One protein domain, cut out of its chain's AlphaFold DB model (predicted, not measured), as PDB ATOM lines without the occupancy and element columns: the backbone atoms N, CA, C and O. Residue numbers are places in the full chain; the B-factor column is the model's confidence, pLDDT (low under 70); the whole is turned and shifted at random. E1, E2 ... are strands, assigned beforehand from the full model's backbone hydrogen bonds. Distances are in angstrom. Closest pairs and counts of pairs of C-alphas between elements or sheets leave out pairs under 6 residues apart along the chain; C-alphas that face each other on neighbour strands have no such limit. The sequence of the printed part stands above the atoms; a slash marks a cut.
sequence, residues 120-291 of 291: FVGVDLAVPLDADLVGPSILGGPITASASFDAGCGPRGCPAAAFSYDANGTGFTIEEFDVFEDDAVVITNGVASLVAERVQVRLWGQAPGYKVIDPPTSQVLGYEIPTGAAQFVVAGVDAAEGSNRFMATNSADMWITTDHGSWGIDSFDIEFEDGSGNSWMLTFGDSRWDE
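This is residues 120 to 291 of the 291 residues of an uncharacterized protein of Enhygromyxa salina (UniProt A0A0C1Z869). This is a long, flattened tube of strands in two halves set end to end: at one end a closed barrel of eight strands, E1, E4, E5, E9, E10, E13, E14 and E17, and at the other a curved wall of E2, E3, E8, E11, E12, E15 and E16, loosely completed by the hairpin E6 and E7 beside E3. E5 runs through both halves, and E8, E14 and E16 each run on across a bend into the next strand of the barrel or of the wall. The 172 printed residues hold 17 named strands, E1 to E17 in chain order, and no named helix: the class is all strand, and the neighbour pairs are antiparallel. The whole is compact, with a radius of gyration of the C-alphas of 17.0 A, yet elongated, spanning 55 by 35 by 23 A.

Find C-alpha 120 at (28.127, 13.776, 6.723), where E1 begins, and read on to residue 125. E2, residues 129 to 138, is 27.3 A long, and E3, residues 141 to 149, is 25.7 A. E4 is residues 160 to 165. At C-alpha 171, (37.795, 8.274, 2.204), begins E5, the longest strand by residues, which reaches residue 181 after 31.4 A. Next come E6, residues 185 to 188, E7, residues 193 to 196, E8, residues 198 to 204, E9, residues 207 to 213, and E10, residues 220 to 225. E11, residues 231 to 238, is 23.4 A long, and E12, residues 242 to 250, is 26.1 A. Then read E13, residues 254 to 259, E14, residues 262 to 265, E15, residues 268 to 273, E16, residues 279 to 284, and E17, residues 287 to 290, ending at C-alpha 290, (16.522, 6.539, 4.745).

Start on the closed ring. E1 and E4 are neighbours, with N 121 and O 163 2.9 A apart, within hydrogen-bond range; the hairpin E4 and E5 has N 162 and O 176 at 2.8 A. Look next at E5 and E9, N 174 and O 207 at 2.9 A, then the hairpin E9 and E10, N 210 and O 224 at 3.0 A. E10 and E13 follow with N 223 and O 256 at 2.8 A, the hairpin E13 and E14 with N 257 and O 264 at 2.8 A, and E14 and E17 with N 263 and O 289 at 2.8 A. E17 and E1 close the ring, N 124 and O 290 at 3.0 A. Pairing in E5 is staggered: residues 178 to 181 pair with E8, N 179 and O 201 at 3.0 A. From there find E8 and E11, N 202 and O 233 at 3.0 A, and the hairpin E11 and E12, N 234 and O 246 at 2.9 A. E12 and E15 stand at 120 degrees between directions, with N 271 and O 249 at 2.8 A. The hairpin E15 and E16 has N 282 and O 270 at 2.8 A, E2 and E16 have N 134 and O 281 at 2.8 A, and the hairpin E2 and E3 has N 133 and O 145 at 2.8 A. The hairpin E6 and E7 is a sheet of its own, N 187 and O 194 at 2.9 A. The closest C-alphas of E3 and E6, those of Ala 145 and Ile 187, are 4.6 A apart. E14 runs on into E15 at 43 degrees, and E16 into E17 at 47 degrees.

The printed part has no cut, and its two farthest C-alphas, those of Pro 216 and Ala 240, are 58.7 A apart. No link is long; those from E3 to E4 and from E9 to E10 are short, and the others are tight. The mean pLDDT of the printed part is 82.9. Confidence is under 70 in 23 residues: 139, 153 to 157, 167 to 170, 237 to 245 and 274 to 277.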
ATOM      1  N   PHE A 120      28.641  14.644   5.672       71.38
ATOM      2  CA  PHE A 120      28.127  13.776   6.723       71.38
ATOM      3  C   PHE A 120      26.646  13.519   6.453       71.38
ATOM      4  O   PHE A 120      25.903  14.473   6.210       71.38
ATOM      5  N   VAL A 121      26.239  12.256   6.521       71.88
ATOM      6  CA  VAL A 121      24.851  11.816   6.363       71.88
ATOM      7  C   VAL A 121      24.505  10.947   7.567       71.88
ATOM      8  O   VAL A 121      25.245  10.021   7.891       71.88
ATOM      9  N   GLY A 122      23.416  11.279   8.256       74.69
ATOM     10  CA  GLY A 122      22.784  10.404   9.241       74.69
ATOM     11  C   GLY A 122      21.497   9.863   8.635       74.69
ATOM     12  O   GLY A 122      20.823  10.607   7.927       74.69
ATOM     13  N   VAL A 123      21.199   8.596   8.891       72.69
ATOM     14  CA  VAL A 123      20.036   7.879   8.364       72.69
ATOM     15  C   VAL A 123      19.402   7.040   9.466       72.69
ATOM     16  O   VAL A 123      20.108   6.451  10.291       72.69
ATOM     17  N   ASP A 124      18.078   6.961   9.455       81.81
ATOM     18  CA  ASP A 124      17.324   6.077  10.339       81.81
ATOM     19  C   ASP A 124      17.044   4.747   9.612       81.81
ATOM     20  O   ASP A 124      16.929   4.698   8.380       81.81
ATOM     21  N   LEU A 125      16.958   3.645  10.360       84.06
ATOM     22  CA  LEU A 125      16.640   2.328   9.798       84.06
ATOM     23  C   LEU A 125      15.236   2.358   9.166       84.06
ATOM     24  O   LEU A 125      14.261   2.710   9.824       84.06
ATOM     25  N   ALA A 126      15.117   1.988   7.888       84.50
ATOM     26  CA  ALA A 126      13.878   2.127   7.115       84.50
ATOM     27  C   ALA A 126      12.991   0.868   7.134       84.50
ATOM     28  O   ALA A 126      11.781   0.946   6.905       84.50
ATOM     29  N   VAL A 127      13.585  -0.302   7.379       89.50
ATOM     30  CA  VAL A 127      12.911  -1.608   7.486       89.50
ATOM     31  C   VAL A 127      13.559  -2.424   8.607       89.50
ATOM     32  O   VAL A 127      14.754  -2.241   8.829       89.50
ATOM     33  N   PRO A 128      12.828  -3.319   9.301       91.94
ATOM     34  CA  PRO A 128      13.414  -4.133  10.360       91.94
ATOM     35  C   PRO A 128      14.652  -4.903   9.895       91.94
ATOM     36  O   PRO A 128      14.682  -5.410   8.771       91.94
ATOM     37  N   LEU A 129      15.660  -4.980  10.764       94.88
ATOM     38  CA  LEU A 129      16.918  -5.668  10.498       94.88
ATOM     39  C   LEU A 129      16.974  -6.982  11.279       94.88
ATOM     40  O   LEU A 129      17.122  -6.982  12.502       94.88
ATOM     41  N   ASP A 130      16.887  -8.098  10.563       96.62
ATOM     42  CA  ASP A 130      17.079  -9.432  11.130       96.62
ATOM     43  C   ASP A 130      18.561  -9.689  11.457       96.62
ATOM     44  O   ASP A 130      19.460  -9.307  10.697       96.62
ATOM     45  N   ALA A 131      18.824 -10.376  12.571       96.38
ATOM     46  CA  ALA A 131      20.150 -10.876  12.917       96.38
ATOM     47  C   ALA A 131      20.109 -12.243  13.616       96.38
ATOM     48  O   ALA A 131      19.309 -12.464  14.529       96.38
ATOM     49  N   ASP A 132      21.026 -13.132  13.233       97.06
ATOM     50  CA  ASP A 132      21.162 -14.496  13.753       97.06
ATOM     51  C   ASP A 132      22.505 -14.685  14.471       97.06
ATOM     52  O   ASP A 132      23.574 -14.442  13.913       97.06
ATOM     53  N   LEU A 133      22.457 -15.160  15.715       93.50
ATOM     54  CA  LEU A 133      23.622 -15.513  16.525       93.50
ATOM     55  C   LEU A 133      23.893 -17.016  16.424       93.50
ATOM     56  O   LEU A 133      23.010 -17.823  16.723       93.50
ATOM     57  N   VAL A 134      25.134 -17.395  16.120       93.81
ATOM     58  CA  VAL A 134      25.641 -18.771  16.184       93.81
ATOM     59  C   VAL A 134      26.872 -18.817  17.090       93.81
ATOM     60  O   VAL A 134      27.870 -18.143  16.856       93.81
ATOM     61  N   GLY A 135      26.799 -19.633  18.138       88.25
ATOM     62  CA  GLY A 135      27.854 -19.818  19.132       88.25
ATOM     63  C   GLY A 135      28.377 -21.258  19.217       88.25
ATOM     64  O   GLY A 135      27.936 -22.152  18.482       88.25
ATOM     65  N   PRO A 136      29.302 -21.529  20.153       78.94
ATOM     66  CA  PRO A 136      29.890 -22.848  20.343       78.94
ATOM     67  C   PRO A 136      28.862 -23.900  20.777       78.94
ATOM     68  O   PRO A 136      27.793 -23.605  21.313       78.94
ATOM     69  N   SER A 137      29.218 -25.173  20.594       84.31
ATOM     70  CA  SER A 137      28.412 -26.289  21.096       84.31
ATOM     71  C   SER A 137      28.623 -26.503  22.595       84.31
ATOM     72  O   SER A 137      29.665 -27.003  23.018       84.31
ATOM     73  N   ILE A 138      27.609 -26.180  23.397       73.12
ATOM     74  CA  ILE A 138      27.620 -26.299  24.860       73.12
ATOM     75  C   ILE A 138      26.472 -27.214  25.298       73.12
ATOM     76  O   ILE A 138      25.363 -27.123  24.780       73.12
ATOM     77  N   LEU A 139      26.725 -28.114  26.257       67.56
ATOM     78  CA  LEU A 139      25.727 -29.008  26.882       67.56
ATOM     79  C   LEU A 139      24.846 -29.840  25.912       67.56
ATOM     80  O   LEU A 139      23.777 -30.303  26.299       67.56
ATOM     81  N   GLY A 140      25.322 -30.105  24.690       71.06
ATOM     82  CA  GLY A 140      24.702 -31.056  23.755       71.06
ATOM     83  C   GLY A 140      24.164 -30.472  22.445       71.06
ATOM     84  O   GLY A 140      23.731 -31.253  21.601       71.06
ATOM     85  N   GLY A 141      24.234 -29.155  22.238       81.81
ATOM     86  CA  GLY A 141      23.853 -28.509  20.977       81.81
ATOM     87  C   GLY A 141      24.614 -27.201  20.723       81.81
ATOM     88  O   GLY A 141      25.204 -26.663  21.664       81.81
ATOM     89  N   PRO A 142      24.642 -26.704  19.470       85.56
ATOM     90  CA  PRO A 142      25.151 -25.370  19.146       85.56
ATOM     91  C   PRO A 142      24.272 -24.305  19.801       85.56
ATOM     92  O   PRO A 142      23.056 -24.481  19.874       85.56
ATOM     93  N   ILE A 143      24.871 -23.213  20.270       86.62
ATOM     94  CA  ILE A 143      24.106 -22.062  20.755       86.62
ATOM     95  C   ILE A 143      23.592 -21.259  19.561       86.62
ATOM     96  O   ILE A 143      24.348 -20.968  18.636       86.62
ATOM     97  N   THR A 144      22.313 -20.896  19.597       92.62
ATOM     98  CA  THR A 144      21.625 -20.106  18.573       92.62
ATOM     99  C   THR A 144      20.693 -19.075  19.206       92.62
ATOM    100  O   THR A 144      20.062 -19.367  20.229       92.62
ATOM    101  N   ALA A 145      20.553 -17.911  18.577       92.81
ATOM    102  CA  ALA A 145      19.498 -16.933  18.851       92.81
ATOM    103  C   ALA A 145      19.155 -16.160  17.569       92.81
ATOM    104  O   ALA A 145      19.989 -16.099  16.672       92.81
ATOM    105  N   SER A 146      17.981 -15.533  17.521       95.44
ATOM    106  CA  SER A 146      17.569 -14.646  16.423       95.44
ATOM    107  C   SER A 146      16.896 -13.399  16.998       95.44
ATOM    108  O   SER A 146      16.195 -13.497  18.012       95.44
ATOM    109  N   ALA A 147      17.097 -12.245  16.365       93.56
ATOM    110  CA  ALA A 147      16.504 -10.953  16.717       93.56
ATOM    111  C   ALA A 147      16.068 -10.195  15.447       93.56
ATOM    112  O   ALA A 147      16.594 -10.463  14.371       93.56
ATOM    113  N   SER A 148      15.128  -9.253  15.574       93.75
ATOM    114  CA  SER A 148      14.588  -8.445  14.467       93.75
ATOM    115  C   SER A 148      14.488  -6.985  14.916       93.75
ATOM    116  O   SER A 148      13.435  -6.546  15.370       93.75
ATOM    117  N   PHE A 149      15.574  -6.227  14.787       90.00
ATOM    118  CA  PHE A 149      15.637  -4.832  15.229       90.00
ATOM    119  C   PHE A 149      14.593  -3.976  14.491       90.00
ATOM    120  O   PHE A 149      14.718  -3.763  13.284       90.00
ATOM    121  N   ASP A 150      13.557  -3.502  15.194       86.19
ATOM    122  CA  ASP A 150      12.487  -2.683  14.604       86.19
ATOM    123  C   ASP A 150      13.031  -1.333  14.103       86.19
ATOM    124  O   ASP A 150      13.777  -0.653  14.800       86.19
ATOM    125  N   ALA A 151      12.600  -0.920  12.911       82.69
ATOM    126  CA  ALA A 151      12.822   0.413  12.348       82.69
ATOM    127  C   ALA A 151      12.106   1.531  13.143       82.69
ATOM    128  O   ALA A 151      12.422   2.714  13.011       82.69
ATOM    129  N   GLY A 152      11.110   1.180  13.960       71.50
ATOM    130  CA  GLY A 152      10.343   2.114  14.776       71.50
ATOM    131  C   GLY A 152      11.165   2.841  15.849       71.50
ATOM    132  O   GLY A 152      11.848   2.238  16.673       71.50
ATOM    133  N   CYS A 153      11.017   4.167  15.923       65.88
ATOM    134  CA  CYS A 153      11.575   4.954  17.022       65.88
ATOM    135  C   CYS A 153      10.855   4.658  18.354       65.88
ATOM    136  O   CYS A 153       9.670   4.964  18.521       65.88
ATOM    137  N   GLY A 154      11.593   4.126  19.327       60.50
ATOM    138  CA  GLY A 154      11.136   3.855  20.689       60.50
ATOM    139  C   GLY A 154      11.585   4.907  21.720       60.50
ATOM    140  O   GLY A 154      12.218   5.911  21.387       60.50
ATOM    141  N   PRO A 155      11.323   4.678  23.022       54.16
ATOM    142  CA  PRO A 155      11.770   5.564  24.105       54.16
ATOM    143  C   PRO A 155      13.298   5.724  24.215       54.16
ATOM    144  O   PRO A 155      13.766   6.667  24.856       54.16
ATOM    145  N   ARG A 156      14.069   4.802  23.620       56.25
ATOM    146  CA  ARG A 156      15.542   4.815  23.574       56.25
ATOM    147  C   ARG A 156      16.112   5.667  22.431       56.25
ATOM    148  O   ARG A 156      17.263   6.082  22.529       56.25
ATOM    149  N   GLY A 157      15.317   5.967  21.403       63.16
ATOM    150  CA  GLY A 157      15.746   6.617  20.161       63.16
ATOM    151  C   GLY A 157      15.159   5.915  18.935       63.16
ATOM    152  O   GLY A 157      14.210   5.146  19.061       63.16
ATOM    153  N   CYS A 158      15.744   6.167  17.769       70.56
ATOM    154  CA  CYS A 158      15.553   5.376  16.551       70.56
ATOM    155  C   CYS A 158      16.834   4.548  16.326       70.56
ATOM    156  O   CYS A 158      17.902   5.019  16.738       70.56
ATOM    157  N   PRO A 159      16.772   3.355  15.710       77.31
ATOM    158  CA  PRO A 159      17.974   2.704  15.206       77.31
ATOM    159  C   PRO A 159      18.564   3.567  14.092       77.31
ATOM    160  O   PRO A 159      17.848   3.974  13.175       77.31
ATOM    161  N   ALA A 160      19.856   3.864  14.185       78.44
ATOM    162  CA  ALA A 160      20.497   4.891  13.375       78.44
ATOM    163  C   ALA A 160      21.842   4.414  12.827       78.44
ATOM    164  O   ALA A 160      22.599   3.716  13.504       78.44
ATOM    165  N   ALA A 161      22.167   4.856  11.619       81.88
ATOM    166  CA  ALA A 161      23.508   4.773  11.069       81.88
ATOM    167  C   ALA A 161      23.962   6.159  10.607       81.88
ATOM    168  O   ALA A 161      23.160   7.039  10.289       81.88
ATOM    169  N   ALA A 162      25.270   6.377  10.574       78.94
ATOM    170  CA  ALA A 162      25.834   7.595  10.028       78.94
ATOM    171  C   ALA A 162      27.106   7.306   9.248       78.94
ATOM    172  O   ALA A 162      27.944   6.496   9.651       78.94
ATOM    173  N   PHE A 163      27.276   8.043   8.162       82.50
ATOM    174  CA  PHE A 163      28.389   7.910   7.243       82.50
ATOM    175  C   PHE A 163      29.047   9.270   7.024       82.50
ATOM    176  O   PHE A 163      28.377  10.306   6.960       82.50
ATOM    177  N   SER A 164      30.366   9.277   6.865       80.75
ATOM    178  CA  SER A 164      31.081  10.423   6.311       80.75
ATOM    179  C   SER A 164      31.908  10.019   5.101       80.75
ATOM    180  O   SER A 164      32.367   8.883   4.973       80.75
ATOM    181  N   TYR A 165      32.075  10.960   4.177       79.88
ATOM    182  CA  TYR A 165      32.952  10.793   3.027       79.88
ATOM    183  C   TYR A 165      33.573  12.122   2.615       79.88
ATOM    184  O   TYR A 165      32.943  13.186   2.668       79.88
ATOM    185  N   ASP A 166      34.831  12.063   2.181       70.81
ATOM    186  CA  ASP A 166      35.526  13.260   1.727       70.81
ATOM    187  C   ASP A 166      34.949  13.763   0.386       70.81
ATOM    188  O   ASP A 166      34.424  13.005  -0.435       70.81
ATOM    189  N   ALA A 167      35.050  15.072   0.144       57.56
ATOM    190  CA  ALA A 167      34.514  15.694  -1.072       57.56
ATOM    191  C   ALA A 167      35.268  15.303  -2.363       57.56
ATOM    192  O   ALA A 167      34.796  15.602  -3.461       57.56
ATOM    193  N   ASN A 168      36.426  14.643  -2.249       60.97
ATOM    194  CA  ASN A 168      37.193  14.101  -3.372       60.97
ATOM    195  C   ASN A 168      36.795  12.642  -3.686       60.97
ATOM    196  O   ASN A 168      37.185  12.106  -4.725       60.97
ATOM    197  N   GLY A 169      35.990  12.015  -2.822       56.19
ATOM    198  CA  GLY A 169      35.519  10.644  -2.926       56.19
ATOM    199  C   GLY A 169      36.583   9.583  -2.647       56.19
ATOM    200  O   GLY A 169      36.488   8.518  -3.247       56.19
ATOM    201  N   THR A 170      37.595   9.840  -1.817       67.69
ATOM    202  CA  THR A 170      38.629   8.831  -1.501       67.69
ATOM    203  C   THR A 170      38.391   8.093  -0.186       67.69
ATOM    204  O   THR A 170      38.397   6.863  -0.172       67.69
ATOM    205  N   GLY A 171      38.154   8.820   0.902       77.38
ATOM    206  CA  GLY A 171      37.795   8.274   2.204       77.38
ATOM    207  C   GLY A 171      36.287   8.122   2.367       77.38
ATOM    208  O   GLY A 171      35.519   9.010   1.987       77.38
ATOM    209  N   PHE A 172      35.896   7.008   2.977       88.12
ATOM    210  CA  PHE A 172      34.571   6.759   3.535       88.12
ATOM    211  C   PHE A 172      34.738   6.319   4.995       88.12
ATOM    212  O   PHE A 172      35.798   5.827   5.387       88.12
ATOM    213  N   THR A 173      33.738   6.522   5.841       85.25
ATOM    214  CA  THR A 173      33.775   6.099   7.245       85.25
ATOM    215  C   THR A 173      32.356   5.829   7.732       85.25
ATOM    216  O   THR A 173      31.493   6.691   7.562       85.25
ATOM    217  N   ILE A 174      32.116   4.680   8.377       88.81
ATOM    218  CA  ILE A 174      30.946   4.548   9.255       88.81
ATOM    219  C   ILE A 174      31.269   5.313  10.541       88.81
ATOM    220  O   ILE A 174      32.251   5.025  11.226       88.81
ATOM    221  N   GLU A 175      30.461   6.329  10.815       78.50
ATOM    222  CA  GLU A 175      30.561   7.241  11.956       78.50
ATOM    223  C   GLU A 175      29.663   6.816  13.124       78.50
ATOM    224  O   GLU A 175      29.889   7.246  14.255       78.50
ATOM    225  N   GLU A 176      28.611   6.049  12.832       78.31
ATOM    226  CA  GLU A 176      27.645   5.496  13.781       78.31
ATOM    227  C   GLU A 176      26.945   4.292  13.133       78.31
ATOM    228  O   GLU A 176      26.647   4.305  11.940       78.31
ATOM    229  N   PHE A 177      26.674   3.265  13.924       86.25
ATOM    230  CA  PHE A 177      25.692   2.216  13.650       86.25
ATOM    231  C   PHE A 177      25.165   1.823  15.022       86.25
ATOM    232  O   PHE A 177      25.967   1.519  15.907       86.25
ATOM    233  N   ASP A 178      23.863   1.900  15.241       82.38
ATOM    234  CA  ASP A 178      23.236   1.582  16.516       82.38
ATOM    235  C   ASP A 178      21.863   0.964  16.271       82.38
ATOM    236  O   ASP A 178      20.944   1.634  15.799       82.38
ATOM    237  N   VAL A 179      21.738  -0.319  16.597       88.75
ATOM    238  CA  VAL A 179      20.484  -1.066  16.528       88.75
ATOM    239  C   VAL A 179      20.203  -1.706  17.876       88.75
ATOM    240  O   VAL A 179      21.096  -2.240  18.534       88.75
ATOM    241  N   PHE A 180      18.956  -1.633  18.320       84.44
ATOM    242  CA  PHE A 180      18.538  -2.142  19.618       84.44
ATOM    243  C   PHE A 180      17.162  -2.776  19.520       84.44
ATOM    244  O   PHE A 180      16.327  -2.373  18.719       84.44
ATOM    245  N   GLU A 181      16.963  -3.786  20.349       83.38
ATOM    246  CA  GLU A 181      15.707  -4.497  20.505       83.38
ATOM    247  C   GLU A 181      15.325  -4.418  21.989       83.38
ATOM    248  O   GLU A 181      16.168  -4.607  22.879       83.38
ATOM    249  N   ASP A 182      14.070  -4.055  22.237       75.00
ATOM    250  CA  ASP A 182      13.466  -3.965  23.567       75.00
ATOM    251  C   ASP A 182      12.559  -5.179  23.871       75.00
ATOM    252  O   ASP A 182      12.178  -5.357  25.031       75.00
ATOM    253  N   ASP A 183      12.254  -6.021  22.875       83.38
ATOM    254  CA  ASP A 183      11.659  -7.350  23.058       83.38
ATOM    255  C   ASP A 183      12.705  -8.423  23.442       83.38
ATOM    256  O   ASP A 183      13.910  -8.326  23.196       83.38
ATOM    257  N   ALA A 184      12.224  -9.494  24.076       84.75
ATOM    258  CA  ALA A 184      13.079 -10.512  24.675       84.75
ATOM    259  C   ALA A 184      13.644 -11.518  23.650       84.75
ATOM    260  O   ALA A 184      12.911 -12.334  23.082       84.75
ATOM    261  N   VAL A 185      14.970 -11.545  23.507       88.38
ATOM    262  CA  VAL A 185      15.715 -12.490  22.664       88.38
ATOM    263  C   VAL A 185      16.048 -13.761  23.449       88.38
ATOM    264  O   VAL A 185      16.689 -13.729  24.503       88.38
ATOM    265  N   VAL A 186      15.636 -14.914  22.917       89.38
ATOM    266  CA  VAL A 186      15.886 -16.226  23.531       89.38
ATOM    267  C   VAL A 186      17.151 -16.850  22.944       89.38
ATOM    268  O   VAL A 186      17.170 -17.281  21.794       89.38
ATOM    269  N   ILE A 187      18.189 -16.960  23.769       86.38
ATOM    270  CA  ILE A 187      19.446 -17.637  23.442       86.38
ATOM    271  C   ILE A 187      19.335 -19.085  23.920       86.38
ATOM    272  O   ILE A 187      19.083 -19.331  25.099       86.38
ATOM    273  N   THR A 188      19.505 -20.069  23.038       84.88
ATOM    274  CA  THR A 188      19.304 -21.488  23.383       84.88
ATOM    275  C   THR A 188      20.317 -22.411  22.720       84.88
ATOM    276  O   THR A 188      20.837 -22.113  21.654       84.88
ATOM    277  N   ASN A 189      20.571 -23.564  23.338       80.88
ATOM    278  CA  ASN A 189      21.305 -24.688  22.743       80.88
ATOM    279  C   ASN A 189      20.406 -25.912  22.460       80.88
ATOM    280  O   ASN A 189      20.897 -27.032  22.309       80.88
ATOM    281  N   GLY A 190      19.081 -25.731  22.496       83.31
ATOM    282  CA  GLY A 190      18.085 -26.803  22.370       83.31
ATOM    283  C   GLY A 190      17.863 -27.652  23.632       83.31
ATOM    284  O   GLY A 190      16.962 -28.490  23.641       83.31
ATOM    285  N   VAL A 191      18.642 -27.442  24.701       78.88
ATOM    286  CA  VAL A 191      18.522 -28.151  25.996       78.88
ATOM    287  C   VAL A 191      18.185 -27.186  27.138       78.88
ATOM    288  O   VAL A 191      17.410 -27.524  28.032       78.88
ATOM    289  N   ALA A 192      18.754 -25.985  27.100       78.06
ATOM    290  CA  ALA A 192      18.529 -24.880  28.018       78.06
ATOM    291  C   ALA A 192      18.366 -23.570  27.231       78.06
ATOM    292  O   ALA A 192      18.755 -23.481  26.062       78.06
ATOM    293  N   SER A 193      17.815 -22.553  27.891       82.88
ATOM    294  CA  SER A 193      17.654 -21.213  27.327       82.88
ATOM    295  C   SER A 193      18.005 -20.146  28.356       82.88
ATOM    296  O   SER A 193      17.691 -20.302  29.537       82.88
ATOM    297  N   LEU A 194      18.609 -19.063  27.880       79.88
ATOM    298  CA  LEU A 194      18.776 -17.787  28.566       79.88
ATOM    299  C   LEU A 194      17.936 -16.742  27.820       79.88
ATOM    300  O   LEU A 194      17.748 -16.849  26.606       79.88
ATOM    301  N   VAL A 195      17.397 -15.758  28.537       81.94
ATOM    302  CA  VAL A 195      16.549 -14.713  27.953       81.94
ATOM    303  C   VAL A 195      17.237 -13.371  28.151       81.94
ATOM    304  O   VAL A 195      17.274 -12.849  29.260       81.94
ATOM    305  N   ALA A 196      17.771 -12.813  27.068       78.38
ATOM    306  CA  ALA A 196      18.166 -11.416  27.055       78.38
ATOM    307  C   ALA A 196      16.887 -10.598  26.857       78.38
ATOM    308  O   ALA A 196      16.333 -10.574  25.764       78.38
ATOM    309  N   GLU A 197      16.390  -9.962  27.916       77.25
ATOM    310  CA  GLU A 197      15.165  -9.154  27.868       77.25
ATOM    311  C   GLU A 197      15.265  -8.011  26.859       77.25
ATOM    312  O   GLU A 197      14.242  -7.578  26.350       77.25
ATOM    313  N   ARG A 198      16.484  -7.510  26.621       77.50
ATOM    314  CA  ARG A 198      16.807  -6.450  25.660       77.50
ATOM    315  C   ARG A 198      18.208  -6.678  25.102       77.50
ATOM    316  O   ARG A 198      19.101  -7.094  25.852       77.50
ATOM    317  N   VAL A 199      18.429  -6.345  23.832       83.19
ATOM    318  CA  VAL A 199      19.751  -6.404  23.180       83.19
ATOM    319  C   VAL A 199      20.073  -5.111  22.425       83.19
ATOM    320  O   VAL A 199      19.197  -4.301  22.130       83.19
ATOM    321  N   GLN A 200      21.355  -4.873  22.163       84.94
ATOM    322  CA  GLN A 200      21.844  -3.733  21.388       84.94
ATOM    323  C   GLN A 200      23.159  -4.095  20.700       84.94
ATOM    324  O   GLN A 200      24.020  -4.726  21.316       84.94
ATOM    325  N   VAL A 201      23.338  -3.659  19.456       89.69
ATOM    326  CA  VAL A 201      24.617  -3.709  18.746       89.69
ATOM    327  C   VAL A 201      24.960  -2.312  18.253       89.69
ATOM    328  O   VAL A 201      24.185  -1.688  17.533       89.69
ATOM    329  N   ARG A 202      26.129  -1.821  18.663       85.00
ATOM    330  CA  ARG A 202      26.575  -0.451  18.402       85.00
ATOM    331  C   ARG A 202      28.017  -0.435  17.902       85.00
ATOM    332  O   ARG A 202      28.857  -1.131  18.468       85.00
ATOM    333  N   LEU A 203      28.321   0.369  16.888       84.31
ATOM    334  CA  LEU A 203      29.691   0.606  16.427       84.31
ATOM    335  C   LEU A 203      30.534   1.219  17.556       84.31
ATOM    336  O   LEU A 203      30.110   2.153  18.238       84.31
ATOM    337  N   TRP A 204      31.736   0.689  17.743       76.69
ATOM    338  CA  TRP A 204      32.757   1.235  18.625       76.69
ATOM    339  C   TRP A 204      33.720   2.101  17.805       76.69
ATOM    340  O   TRP A 204      34.473   1.586  16.975       76.69
ATOM    341  N   GLY A 205      33.721   3.411  18.056       70.62
ATOM    342  CA  GLY A 205      34.507   4.374  17.285       70.62
ATOM    343  C   GLY A 205      34.088   4.479  15.813       70.62
ATOM    344  O   GLY A 205      32.928   4.295  15.459       70.62
ATOM    345  N   GLN A 206      35.053   4.805  14.951       79.94
ATOM    346  CA  GLN A 206      34.874   4.947  13.503       79.94
ATOM    347  C   GLN A 206      35.353   3.695  12.760       79.94
ATOM    348  O   GLN A 206      36.466   3.233  13.015       79.94
ATOM    349  N   ALA A 207      34.587   3.225  11.770       87.81
ATOM    350  CA  ALA A 207      35.037   2.193  10.833       87.81
ATOM    351  C   ALA A 207      35.500   2.835   9.512       87.81
ATOM    352  O   ALA A 207      34.654   3.270   8.723       87.81
ATOM    353  N   PRO A 208      36.816   2.943   9.246       88.06
ATOM    354  CA  PRO A 208      37.313   3.517   8.006       88.06
ATOM    355  C   PRO A 208      37.082   2.560   6.834       88.06
ATOM    356  O   PRO A 208      37.357   1.364   6.917       88.06
ATOM    357  N   GLY A 209      36.646   3.119   5.713       91.75
ATOM    358  CA  GLY A 209      36.462   2.412   4.457       91.75
ATOM    359  C   GLY A 209      36.878   3.253   3.265       91.75
ATOM    360  O   GLY A 209      37.458   4.338   3.392       91.75
ATOM    361  N   TYR A 210      36.574   2.749   2.079       89.88
ATOM    362  CA  TYR A 210      36.956   3.393   0.833       89.88
ATOM    363  C   TYR A 210      35.856   3.295  -0.215       89.88
ATOM    364  O   TYR A 210      35.028   2.387  -0.222       89.88
ATOM    365  N   LYS A 211      35.836   4.282  -1.109       90.88
ATOM    366  CA  LYS A 211      34.893   4.332  -2.223       90.88
ATOM    367  C   LYS A 211      35.319   3.366  -3.321       90.88
ATOM    368  O   LYS A 211      36.456   3.428  -3.793       90.88
ATOM    369  N   VAL A 212      34.377   2.567  -3.809       91.62
ATOM    370  CA  VAL A 212      34.595   1.661  -4.936       91.62
ATOM    371  C   VAL A 212      33.954   2.241  -6.196       91.62
ATOM    372  O   VAL A 212      32.796   2.670  -6.211       91.62
ATOM    373  N   ILE A 213      34.746   2.301  -7.268       89.94
ATOM    374  CA  ILE A 213      34.355   2.857  -8.566       89.94
ATOM    375  C   ILE A 213      34.535   1.823  -9.673       89.94
ATOM    376  O   ILE A 213      35.506   1.068  -9.667       89.94
ATOM    377  N   ASP A 214      33.632   1.827 -10.650       88.81
ATOM    378  CA  ASP A 214      33.758   1.030 -11.867       88.81
ATOM    379  C   ASP A 214      34.796   1.675 -12.812       88.81
ATOM    380  O   ASP A 214      34.555   2.779 -13.314       88.81
ATOM    381  N   PRO A 215      35.959   1.045 -13.082       86.69
ATOM    382  CA  PRO A 215      37.051   1.704 -13.806       86.69
ATOM    383  C   PRO A 215      36.725   2.192 -15.235       86.69
ATOM    384  O   PRO A 215      37.245   3.242 -15.618       86.69
ATOM    385  N   PRO A 216      35.910   1.492 -16.056       90.44
ATOM    386  CA  PRO A 216      35.542   1.955 -17.397       90.44
ATOM    387  C   PRO A 216      34.594   3.161 -17.422       90.44
ATOM    388  O   PRO A 216      34.651   3.943 -18.372       90.44
ATOM    389  N   THR A 217      33.709   3.303 -16.430       87.88
ATOM    390  CA  THR A 217      32.675   4.357 -16.408       87.88
ATOM    391  C   THR A 217      32.969   5.490 -15.423       87.88
ATOM    392  O   THR A 217      32.370   6.560 -15.533       87.88
ATOM    393  N   SER A 218      33.883   5.278 -14.469       85.06
ATOM    394  CA  SER A 218      34.078   6.112 -13.273       85.06
ATOM    395  C   SER A 218      32.816   6.260 -12.404       85.06
ATOM    396  O   SER A 218      32.741   7.170 -11.574       85.06
ATOM    397  N   GLN A 219      31.818   5.387 -12.582       87.19
ATOM    398  CA  GLN A 219      30.613   5.355 -11.759       87.19
ATOM    399  C   GLN A 219      30.954   4.865 -10.347       87.19
ATOM    400  O   GLN A 219      31.795   3.987 -10.170       87.19
ATOM    401  N   VAL A 220      30.290   5.427  -9.336       86.19
ATOM    402  CA  VAL A 220      30.360   4.919  -7.960       86.19
ATOM    403  C   VAL A 220      29.532   3.642  -7.875       86.19
ATOM    404  O   VAL A 220      28.356   3.670  -8.232       86.19
ATOM    405  N   LEU A 221      30.143   2.545  -7.435       90.06
ATOM    406  CA  LEU A 221      29.443   1.280  -7.195       90.06
ATOM    407  C   LEU A 221      28.941   1.182  -5.752       90.06
ATOM    408  O   LEU A 221      27.874   0.628  -5.512       90.06
ATOM    409  N   GLY A 222      29.703   1.743  -4.815       92.44
ATOM    410  CA  GLY A 222      29.415   1.709  -3.389       92.44
ATOM    411  C   GLY A 222      30.650   2.085  -2.577       92.44
ATOM    412  O   GLY A 222      31.577   2.736  -3.078       92.44
ATOM    413  N   TYR A 223      30.657   1.645  -1.330       93.25
ATOM    414  CA  TYR A 223      31.734   1.809  -0.369       93.25
ATOM    415  C   TYR A 223      31.999   0.472   0.318       93.25
ATOM    416  O   TYR A 223      31.073  -0.298   0.562       93.25
ATOM    417  N   GLU A 224      33.259   0.215   0.643       95.62
ATOM    418  CA  GLU A 224      33.692  -1.026   1.278       95.62
ATOM    419  C   GLU A 224      34.385  -0.718   2.611       95.62
ATOM    420  O   GLU A 224      35.265   0.152   2.679       95.62
ATOM    421  N   ILE A 225      33.990  -1.431   3.669       95.94
ATOM    422  CA  ILE A 225      34.707  -1.471   4.946       95.94
ATOM    423  C   ILE A 225      35.514  -2.771   4.995       95.94
ATOM    424  O   ILE A 225      34.903  -3.839   5.022       95.94
ATOM    425  N   PRO A 226      36.857  -2.718   5.047       95.88
ATOM    426  CA  PRO A 226      37.677  -3.920   5.114       95.88
ATOM    427  C   PRO A 226      37.375  -4.793   6.336       95.88
ATOM    428  O   PRO A 226      37.032  -4.300   7.414       95.88
ATOM    429  N   THR A 227      37.591  -6.094   6.189       95.81
ATOM    430  CA  THR A 227      37.561  -7.100   7.256       95.81
ATOM    431  C   THR A 227      38.366  -6.632   8.477       95.81
ATOM    432  O   THR A 227      39.542  -6.272   8.367       95.81
ATOM    433  N   GLY A 228      37.736  -6.629   9.652       89.19
ATOM    434  CA  GLY A 228      38.316  -6.193  10.925       89.19
ATOM    435  C   GLY A 228      38.459  -4.677  11.122       89.19
ATOM    436  O   GLY A 228      38.994  -4.263  12.154       89.19
ATOM    437  N   ALA A 229      38.018  -3.837  10.176       89.19
ATOM    438  CA  ALA A 229      38.075  -2.376  10.304       89.19
ATOM    439  C   ALA A 229      36.899  -1.780  11.101       89.19
ATOM    440  O   ALA A 229      37.044  -0.690  11.654       89.19
ATOM    441  N   ALA A 230      35.766  -2.480  11.195       91.50
ATOM    442  CA  ALA A 230      34.644  -2.122  12.057       91.50
ATOM    443  C   ALA A 230      34.677  -2.937  13.357       91.50
ATOM    444  O   ALA A 230      34.742  -4.169  13.343       91.50
ATOM    445  N   GLN A 231      34.606  -2.239  14.489       86.50
ATOM    446  CA  GLN A 231      34.457  -2.826  15.821       86.50
ATOM    447  C   GLN A 231      33.048  -2.546  16.332       86.50
ATOM    448  O   GLN A 231      32.539  -1.445  16.151       86.50
ATOM    449  N   PHE A 232      32.431  -3.512  17.002       87.44
ATOM    450  CA  PHE A 232      31.069  -3.406  17.514       87.44
ATOM    451  C   PHE A 232      31.008  -3.863  18.967       87.44
ATOM    452  O   PHE A 232      31.647  -4.845  19.344       87.44
ATOM    453  N   VAL A 233      30.200  -3.185  19.778       82.19
ATOM    454  CA  VAL A 233      29.782  -3.690  21.085       82.19
ATOM    455  C   VAL A 233      28.444  -4.386  20.927       82.19
ATOM    456  O   VAL A 233      27.458  -3.749  20.560       82.19
ATOM    457  N   VAL A 234      28.403  -5.674  21.255       84.12
ATOM    458  CA  VAL A 234      27.163  -6.434  21.426       84.12
ATOM    459  C   VAL A 234      26.826  -6.425  22.913       84.12
ATOM    460  O   VAL A 234      27.625  -6.877  23.736       84.12
ATOM    461  N   ALA A 235      25.664  -5.892  23.274       78.62
ATOM    462  CA  ALA A 235      25.185  -5.796  24.645       78.62
ATOM    463  C   ALA A 235      23.849  -6.530  24.813       78.62
ATOM    464  O   ALA A 235      22.963  -6.438  23.967       78.62
ATOM    465  N   GLY A 236      23.695  -7.220  25.942       71.94
ATOM    466  CA  GLY A 236      22.443  -7.848  26.360       71.94
ATOM    467  C   GLY A 236      22.140  -7.537  27.822       71.94
ATOM    468  O   GLY A 236      23.058  -7.299  28.616       71.94
ATOM    469  N   VAL A 237      20.858  -7.523  28.182       69.25
ATOM    470  CA  VAL A 237      20.391  -7.349  29.565       69.25
ATOM    471  C   VAL A 237      19.516  -8.528  29.967       69.25
ATOM    472  O   VAL A 237      18.523  -8.815  29.309       69.25
ATOM    473  N   ASP A 238      19.865  -9.164  31.078       62.88
ATOM    474  CA  ASP A 238      19.052 -10.138  31.805       62.88
ATOM    475  C   ASP A 238      18.692  -9.507  33.166       62.88
ATOM    476  O   ASP A 238      19.573  -9.009  33.874       62.88
ATOM    477  N   ALA A 239      17.412  -9.466  33.550       58.03
ATOM    478  CA  ALA A 239      16.999  -8.841  34.815       58.03
ATOM    479  C   ALA A 239      17.509  -9.566  36.073       58.03
ATOM    480  O   ALA A 239      17.565  -8.955  37.146       58.03
ATOM    481  N   ALA A 240      17.855 -10.851  35.973       55.16
ATOM    482  CA  ALA A 240      18.396 -11.649  37.064       55.16
ATOM    483  C   ALA A 240      19.932 -11.588  37.135       55.16
ATOM    484  O   ALA A 240      20.475 -11.558  38.242       55.16
ATOM    485  N   GLU A 241      20.623 -11.549  35.990       52.19
ATOM    486  CA  GLU A 241      22.097 -11.628  35.931       52.19
ATOM    487  C   GLU A 241      22.810 -10.296  35.612       52.19
ATOM    488  O   GLU A 241      23.997 -10.147  35.910       52.19
ATOM    489  N   GLY A 242      22.099  -9.289  35.098       55.47
ATOM    490  CA  GLY A 242      22.625  -7.954  34.794       55.47
ATOM    491  C   GLY A 242      22.900  -7.721  33.305       55.47
ATOM    492  O   GLY A 242      22.272  -8.319  32.435       55.47
ATOM    493  N   SER A 243      23.817  -6.799  32.991       60.72
ATOM    494  CA  SER A 243      24.193  -6.495  31.601       60.72
ATOM    495  C   SER A 243      25.518  -7.153  31.226       60.72
ATOM    496  O   SER A 243      26.534  -6.936  31.889       60.72
ATOM    497  N   ASN A 244      25.502  -7.909  30.129       62.06
ATOM    498  CA  ASN A 244      26.678  -8.505  29.502       62.06
ATOM    499  C   ASN A 244      27.052  -7.724  28.237       62.06
ATOM    500  O   ASN A 244      26.178  -7.188  27.553       62.06
ATOM    501  N   ARG A 245      28.354  -7.637  27.940       69.81
ATOM    502  CA  ARG A 245      28.904  -6.865  26.815       69.81
ATOM    503  C   ARG A 245      30.091  -7.596  26.198       69.81
ATOM    504  O   ARG A 245      30.983  -8.023  26.929       69.81
ATOM    505  N   PHE A 246      30.121  -7.672  24.874       71.19
ATOM    506  CA  PHE A 246      31.165  -8.330  24.091       71.19
ATOM    507  C   PHE A 246      31.663  -7.392  22.992       71.19
ATOM    508  O   PHE A 246      30.879  -6.629  22.428       71.19
ATOM    509  N   MET A 247      32.965  -7.443  22.704       79.00
ATOM    510  CA  MET A 247      33.562  -6.732  21.574       79.00
ATOM    511  C   MET A 247      33.682  -7.681  20.392       79.00
ATOM    512  O   MET A 247      34.369  -8.692  20.500       79.00
ATOM    513  N   ALA A 248      33.050  -7.321  19.282       85.00
ATOM    514  CA  ALA A 248      33.092  -8.042  18.020       85.00
ATOM    515  C   ALA A 248      33.740  -7.192  16.918       85.00
ATOM    516  O   ALA A 248      33.845  -5.967  17.033       85.00
ATOM    517  N   THR A 249      34.150  -7.839  15.833       89.62
ATOM    518  CA  THR A 249      34.690  -7.207  14.617       89.62
ATOM    519  C   THR A 249      34.030  -7.789  13.381       89.62
ATOM    520  O   THR A 249      33.715  -8.976  13.388       89.62
ATOM    521  N   ASN A 250      33.871  -7.010  12.307       96.56
ATOM    522  CA  ASN A 250      33.405  -7.567  11.034       96.56
ATOM    523  C   ASN A 250      34.384  -8.639  10.519       96.56
ATOM    524  O   ASN A 250      35.574  -8.364  10.354       96.56
ATOM    525  N   SER A 251      33.900  -9.863  10.293       94.00
ATOM    526  CA  SER A 251      34.729 -11.014   9.886       94.00
ATOM    527  C   SER A 251      34.899 -11.135   8.365       94.00
ATOM    528  O   SER A 251      35.756 -11.887   7.898       94.00
ATOM    529  N   ALA A 252      34.135 -10.346   7.607       94.62
ATOM    530  CA  ALA A 252      34.259 -10.141   6.170       94.62
ATOM    531  C   ALA A 252      34.158  -8.642   5.823       94.62
ATOM    532  O   ALA A 252      33.811  -7.812   6.673       94.62
ATOM    533  N   ASP A 253      34.460  -8.290   4.574       96.00
ATOM    534  CA  ASP A 253      34.333  -6.919   4.076       96.00
ATOM    535  C   ASP A 253      32.844  -6.519   4.023       96.00
ATOM    536  O   ASP A 253      32.023  -7.258   3.478       96.00
ATOM    537  N   MET A 254      32.477  -5.367   4.595       97.38
ATOM    538  CA  MET A 254      31.092  -4.871   4.564       97.38
ATOM    539  C   MET A 254      30.877  -4.011   3.319       97.38
ATOM    540  O   MET A 254      31.671  -3.100   3.061       97.38
ATOM    541  N   TRP A 255      29.785  -4.245   2.592       97.44
ATOM    542  CA  TRP A 255      29.428  -3.474   1.403       97.44
ATOM    543  C   TRP A 255      28.283  -2.502   1.685       97.44
ATOM    544  O   TRP A 255      27.276  -2.862   2.292       97.44
ATOM    545  N   ILE A 256      28.450  -1.250   1.254       95.50
ATOM    546  CA  ILE A 256      27.497  -0.161   1.479       95.50
ATOM    547  C   ILE A 256      27.166   0.504   0.147       95.50
ATOM    548  O   ILE A 256      28.051   0.938  -0.596       95.50
ATOM    549  N   THR A 257      25.879   0.637  -0.146       93.94
ATOM    550  CA  THR A 257      25.358   1.282  -1.355       93.94
ATOM    551  C   THR A 257      24.539   2.520  -1.012       93.94
ATOM    552  O   THR A 257      24.057   2.692   0.105       93.94
ATOM    553  N   THR A 258      24.372   3.403  -1.994       88.31
ATOM    554  CA  THR A 258      23.420   4.512  -1.921       88.31
ATOM    555  C   THR A 258      22.643   4.582  -3.230       88.31
ATOM    556  O   THR A 258      23.238   4.590  -4.311       88.31
ATOM    557  N   ASP A 259      21.315   4.596  -3.135       80.88
ATOM    558  CA  ASP A 259      20.404   4.733  -4.267       80.88
ATOM    559  C   ASP A 259      19.316   5.761  -3.943       80.88
ATOM    560  O   ASP A 259      18.552   5.617  -2.990       80.88
ATOM    561  N   HIS A 260      19.258   6.828  -4.740       71.50
ATOM    562  CA  HIS A 260      18.206   7.852  -4.705       71.50
ATOM    563  C   HIS A 260      17.826   8.440  -3.319       71.50
ATOM    564  O   HIS A 260      16.681   8.847  -3.127       71.50
ATOM    565  N   GLY A 261      18.786   8.572  -2.393       71.44
ATOM    566  CA  GLY A 261      18.566   9.112  -1.034       71.44
ATOM    567  C   GLY A 261      18.270   8.044   0.026       71.44
ATOM    568  O   GLY A 261      17.950   8.372   1.161       71.44
ATOM    569  N   SER A 262      18.385   6.773  -0.351       87.25
ATOM    570  CA  SER A 262      18.380   5.628   0.549       87.25
ATOM    571  C   SER A 262      19.768   4.993   0.579       87.25
ATOM    572  O   SER A 262      20.490   5.004  -0.423       87.25
ATOM    573  N   TRP A 263      20.145   4.434   1.719       92.12
ATOM    574  CA  TRP A 263      21.405   3.738   1.940       92.12
ATOM    575  C   TRP A 263      21.132   2.258   2.202       92.12
ATOM    576  O   TRP A 263      20.215   1.907   2.943       92.12
ATOM    577  N   GLY A 264      21.918   1.386   1.579       95.06
ATOM    578  CA  GLY A 264      21.890  -0.054   1.815       95.06
ATOM    579  C   GLY A 264      23.183  -0.503   2.479       95.06
ATOM    580  O   GLY A 264      24.253  -0.040   2.086       95.06
ATOM    581  N   ILE A 265      23.097  -1.403   3.456       96.00
ATOM    582  CA  ILE A 265      24.250  -2.185   3.923       96.00
ATOM    583  C   ILE A 265      23.900  -3.644   3.654       96.00
ATOM    584  O   ILE A 265      22.904  -4.133   4.196       96.00
ATOM    585  N   ASP A 266      24.678  -4.297   2.798       97.38
ATOM    586  CA  ASP A 266      24.513  -5.717   2.480       97.38
ATOM    587  C   ASP A 266      24.775  -6.567   3.735       97.38
ATOM    588  O   ASP A 266      25.488  -6.141   4.650       97.38
ATOM    589  N   SER A 267      24.221  -7.780   3.767       97.44
ATOM    590  CA  SER A 267      24.418  -8.754   4.842       97.44
ATOM    591  C   SER A 267      25.896  -8.912   5.222       97.44
ATOM    592  O   SER A 267      26.761  -9.114   4.365       97.44
ATOM    593  N   PHE A 268      26.182  -8.826   6.524       97.62
ATOM    594  CA  PHE A 268      27.541  -8.881   7.059       97.62
ATOM    595  C   PHE A 268      27.610  -9.655   8.376       97.62
ATOM    596  O   PHE A 268      26.695  -9.619   9.200       97.62
ATOM    597  N   ASP A 269      28.743 -10.319   8.586       97.88
ATOM    598  CA  ASP A 269      29.048 -11.066   9.801       97.88
ATOM    599  C   ASP A 269      29.938 -10.241  10.738       97.88
ATOM    600  O   ASP A 269      30.925  -9.631  10.306       97.88
ATOM    601  N   ILE A 270      29.638 -10.274  12.037       96.69
ATOM    602  CA  ILE A 270      30.556  -9.845  13.097       96.69
ATOM    603  C   ILE A 270      30.903 -11.029  14.004       96.69
ATOM    604  O   ILE A 270      30.041 -11.823  14.374       96.69
ATOM    605  N   GLU A 271      32.173 -11.149  14.377       92.00
ATOM    606  CA  GLU A 271      32.701 -12.256  15.179       92.00
ATOM    607  C   GLU A 271      33.338 -11.741  16.476       92.00
ATOM    608  O   GLU A 271      33.990 -10.693  16.482       92.00
ATOM    609  N   PHE A 272      33.174 -12.488  17.572       84.00
ATOM    610  CA  PHE A 272      33.935 -12.308  18.810       84.00
ATOM    611  C   PHE A 272      34.426 -13.640  19.389       84.00
ATOM    612  O   PHE A 272      33.820 -14.690  19.190       84.00
ATOM    613  N   GLU A 273      35.516 -13.579  20.156       74.88
ATOM    614  CA  GLU A 273      36.018 -14.702  20.952       74.88
ATOM    615  C   GLU A 273      35.659 -14.484  22.431       74.88
ATOM    616  O   GLU A 273      35.851 -13.392  22.975       74.88
ATOM    617  N   ASP A 274      35.113 -15.505  23.097       69.25
ATOM    618  CA  ASP A 274      34.813 -15.438  24.529       69.25
ATOM    619  C   ASP A 274      36.052 -15.667  25.416       69.25
ATOM    620  O   ASP A 274      37.115 -16.095  24.972       69.25
ATOM    621  N   GLY A 275      35.915 -15.430  26.726       54.41
ATOM    622  CA  GLY A 275      37.008 -15.616  27.691       54.41
ATOM    623  C   GLY A 275      37.516 -17.061  27.860       54.41
ATOM    624  O   GLY A 275      38.430 -17.283  28.655       54.41
ATOM    625  N   SER A 276      36.930 -18.037  27.159       66.56
ATOM    626  CA  SER A 276      37.379 -19.434  27.089       66.56
ATOM    627  C   SER A 276      37.994 -19.804  25.731       66.56
ATOM    628  O   SER A 276      38.428 -20.946  25.571       66.56
ATOM    629  N   GLY A 277      38.061 -18.870  24.775       66.38
ATOM    630  CA  GLY A 277      38.610 -19.099  23.439       66.38
ATOM    631  C   GLY A 277      37.615 -19.688  22.435       66.38
ATOM    632  O   GLY A 277      38.045 -20.302  21.458       66.38
ATOM    633  N   ASN A 278      36.300 -19.581  22.672       75.19
ATOM    634  CA  ASN A 278      35.307 -19.996  21.677       75.19
ATOM    635  C   ASN A 278      34.905 -18.823  20.777       75.19
ATOM    636  O   ASN A 278      34.647 -17.732  21.279       75.19
ATOM    637  N   SER A 279      34.771 -19.088  19.477       83.38
ATOM    638  CA  SER A 279      34.214 -18.152  18.494       83.38
ATOM    639  C   SER A 279      32.681 -18.104  18.561       83.38
ATOM    640  O   SER A 279      32.016 -19.126  18.772       83.38
ATOM    641  N   TRP A 280      32.149 -16.898  18.379       87.19
ATOM    642  CA  TRP A 280      30.737 -16.553  18.288       87.19
ATOM    643  C   TRP A 280      30.543 -15.611  17.099       87.19
ATOM    644  O   TRP A 280      31.252 -14.612  16.987       87.19
ATOM    645  N   MET A 281      29.564 -15.900  16.247       95.94
ATOM    646  CA  MET A 281      29.274 -15.146  15.028       95.94
ATOM    647  C   MET A 281      27.844 -14.604  15.079       95.94
ATOM    648  O   MET A 281      26.915 -15.352  15.382       95.94
ATOM    649  N   LEU A 282      27.671 -13.318  14.792       96.06
ATOM    650  CA  LEU A 282      26.377 -12.666  14.608       96.06
ATOM    651  C   LEU A 282      26.281 -12.196  13.152       96.06
ATOM    652  O   LEU A 282      27.041 -11.323  12.734       96.06
ATOM    653  N   THR A 283      25.351 -12.776  12.403       98.06
ATOM    654  CA  THR A 283      25.067 -12.446  11.002       98.06
ATOM    655  C   THR A 283      23.921 -11.447  10.943       98.06
ATOM    656  O   THR A 283      22.837 -11.743  11.443       98.06
ATOM    657  N   PHE A 284      24.129 -10.293  10.315       97.75
ATOM    658  CA  PHE A 284      23.066  -9.343   9.975       97.75
ATOM    659  C   PHE A 284      22.536  -9.605   8.566       97.75
ATOM    660  O   PHE A 284      23.313  -9.899   7.655       97.75
ATOM    661  N   GLY A 285      21.225  -9.465   8.368       97.00
ATOM    662  CA  GLY A 285      20.617  -9.448   7.036       97.00
ATOM    663  C   GLY A 285      20.935  -8.174   6.240       97.00
ATOM    664  O   GLY A 285      21.535  -7.230   6.755       97.00
ATOM    665  N   ASP A 286      20.500  -8.139   4.978       95.88
ATOM    666  CA  ASP A 286      20.525  -6.911   4.176       95.88
ATOM    667  C   ASP A 286      19.662  -5.834   4.857       95.88
ATOM    668  O   ASP A 286      18.515  -6.082   5.234       95.88
ATOM    669  N   SER A 287      20.194  -4.621   4.988       94.31
ATOM    670  CA  SER A 287      19.542  -3.512   5.690       94.31
ATOM    671  C   SER A 287      19.368  -2.297   4.786       94.31
ATOM    672  O   SER A 287      20.167  -2.048   3.880       94.31
ATOM    673  N   ARG A 288      18.316  -1.514   5.046       94.31
ATOM    674  CA  ARG A 288      17.998  -0.295   4.299       94.31
ATOM    675  C   ARG A 288      17.695   0.853   5.254       94.31
ATOM    676  O   ARG A 288      16.984   0.657   6.235       94.31
ATOM    677  N   TRP A 289      18.200   2.034   4.928       89.56
ATOM    678  CA  TRP A 289      18.210   3.223   5.777       89.56
ATOM    679  C   TRP A 289      17.829   4.448   4.938       89.56
ATOM    680  O   TRP A 289      18.277   4.561   3.797       89.56
ATOM    681  N   ASP A 290      17.019   5.357   5.470       83.31
ATOM    682  CA  ASP A 290      16.522   6.539   4.745       83.31
ATOM    683  C   ASP A 290      16.919   7.846   5.484       83.31
ATOM    684  O   ASP A 290      17.106   7.846   6.704       83.31
ATOM    685  N   GLU A 291      17.102   8.940   4.723       71.50
ATOM    686  CA  GLU A 291      17.471  10.303   5.192       71.50
ATOM    687  C   GLU A 291      16.298  11.133   5.768       71.50
ATOM    688  O   GLU A 291      15.158  11.009   5.258       71.50
TER     689      GLU A 291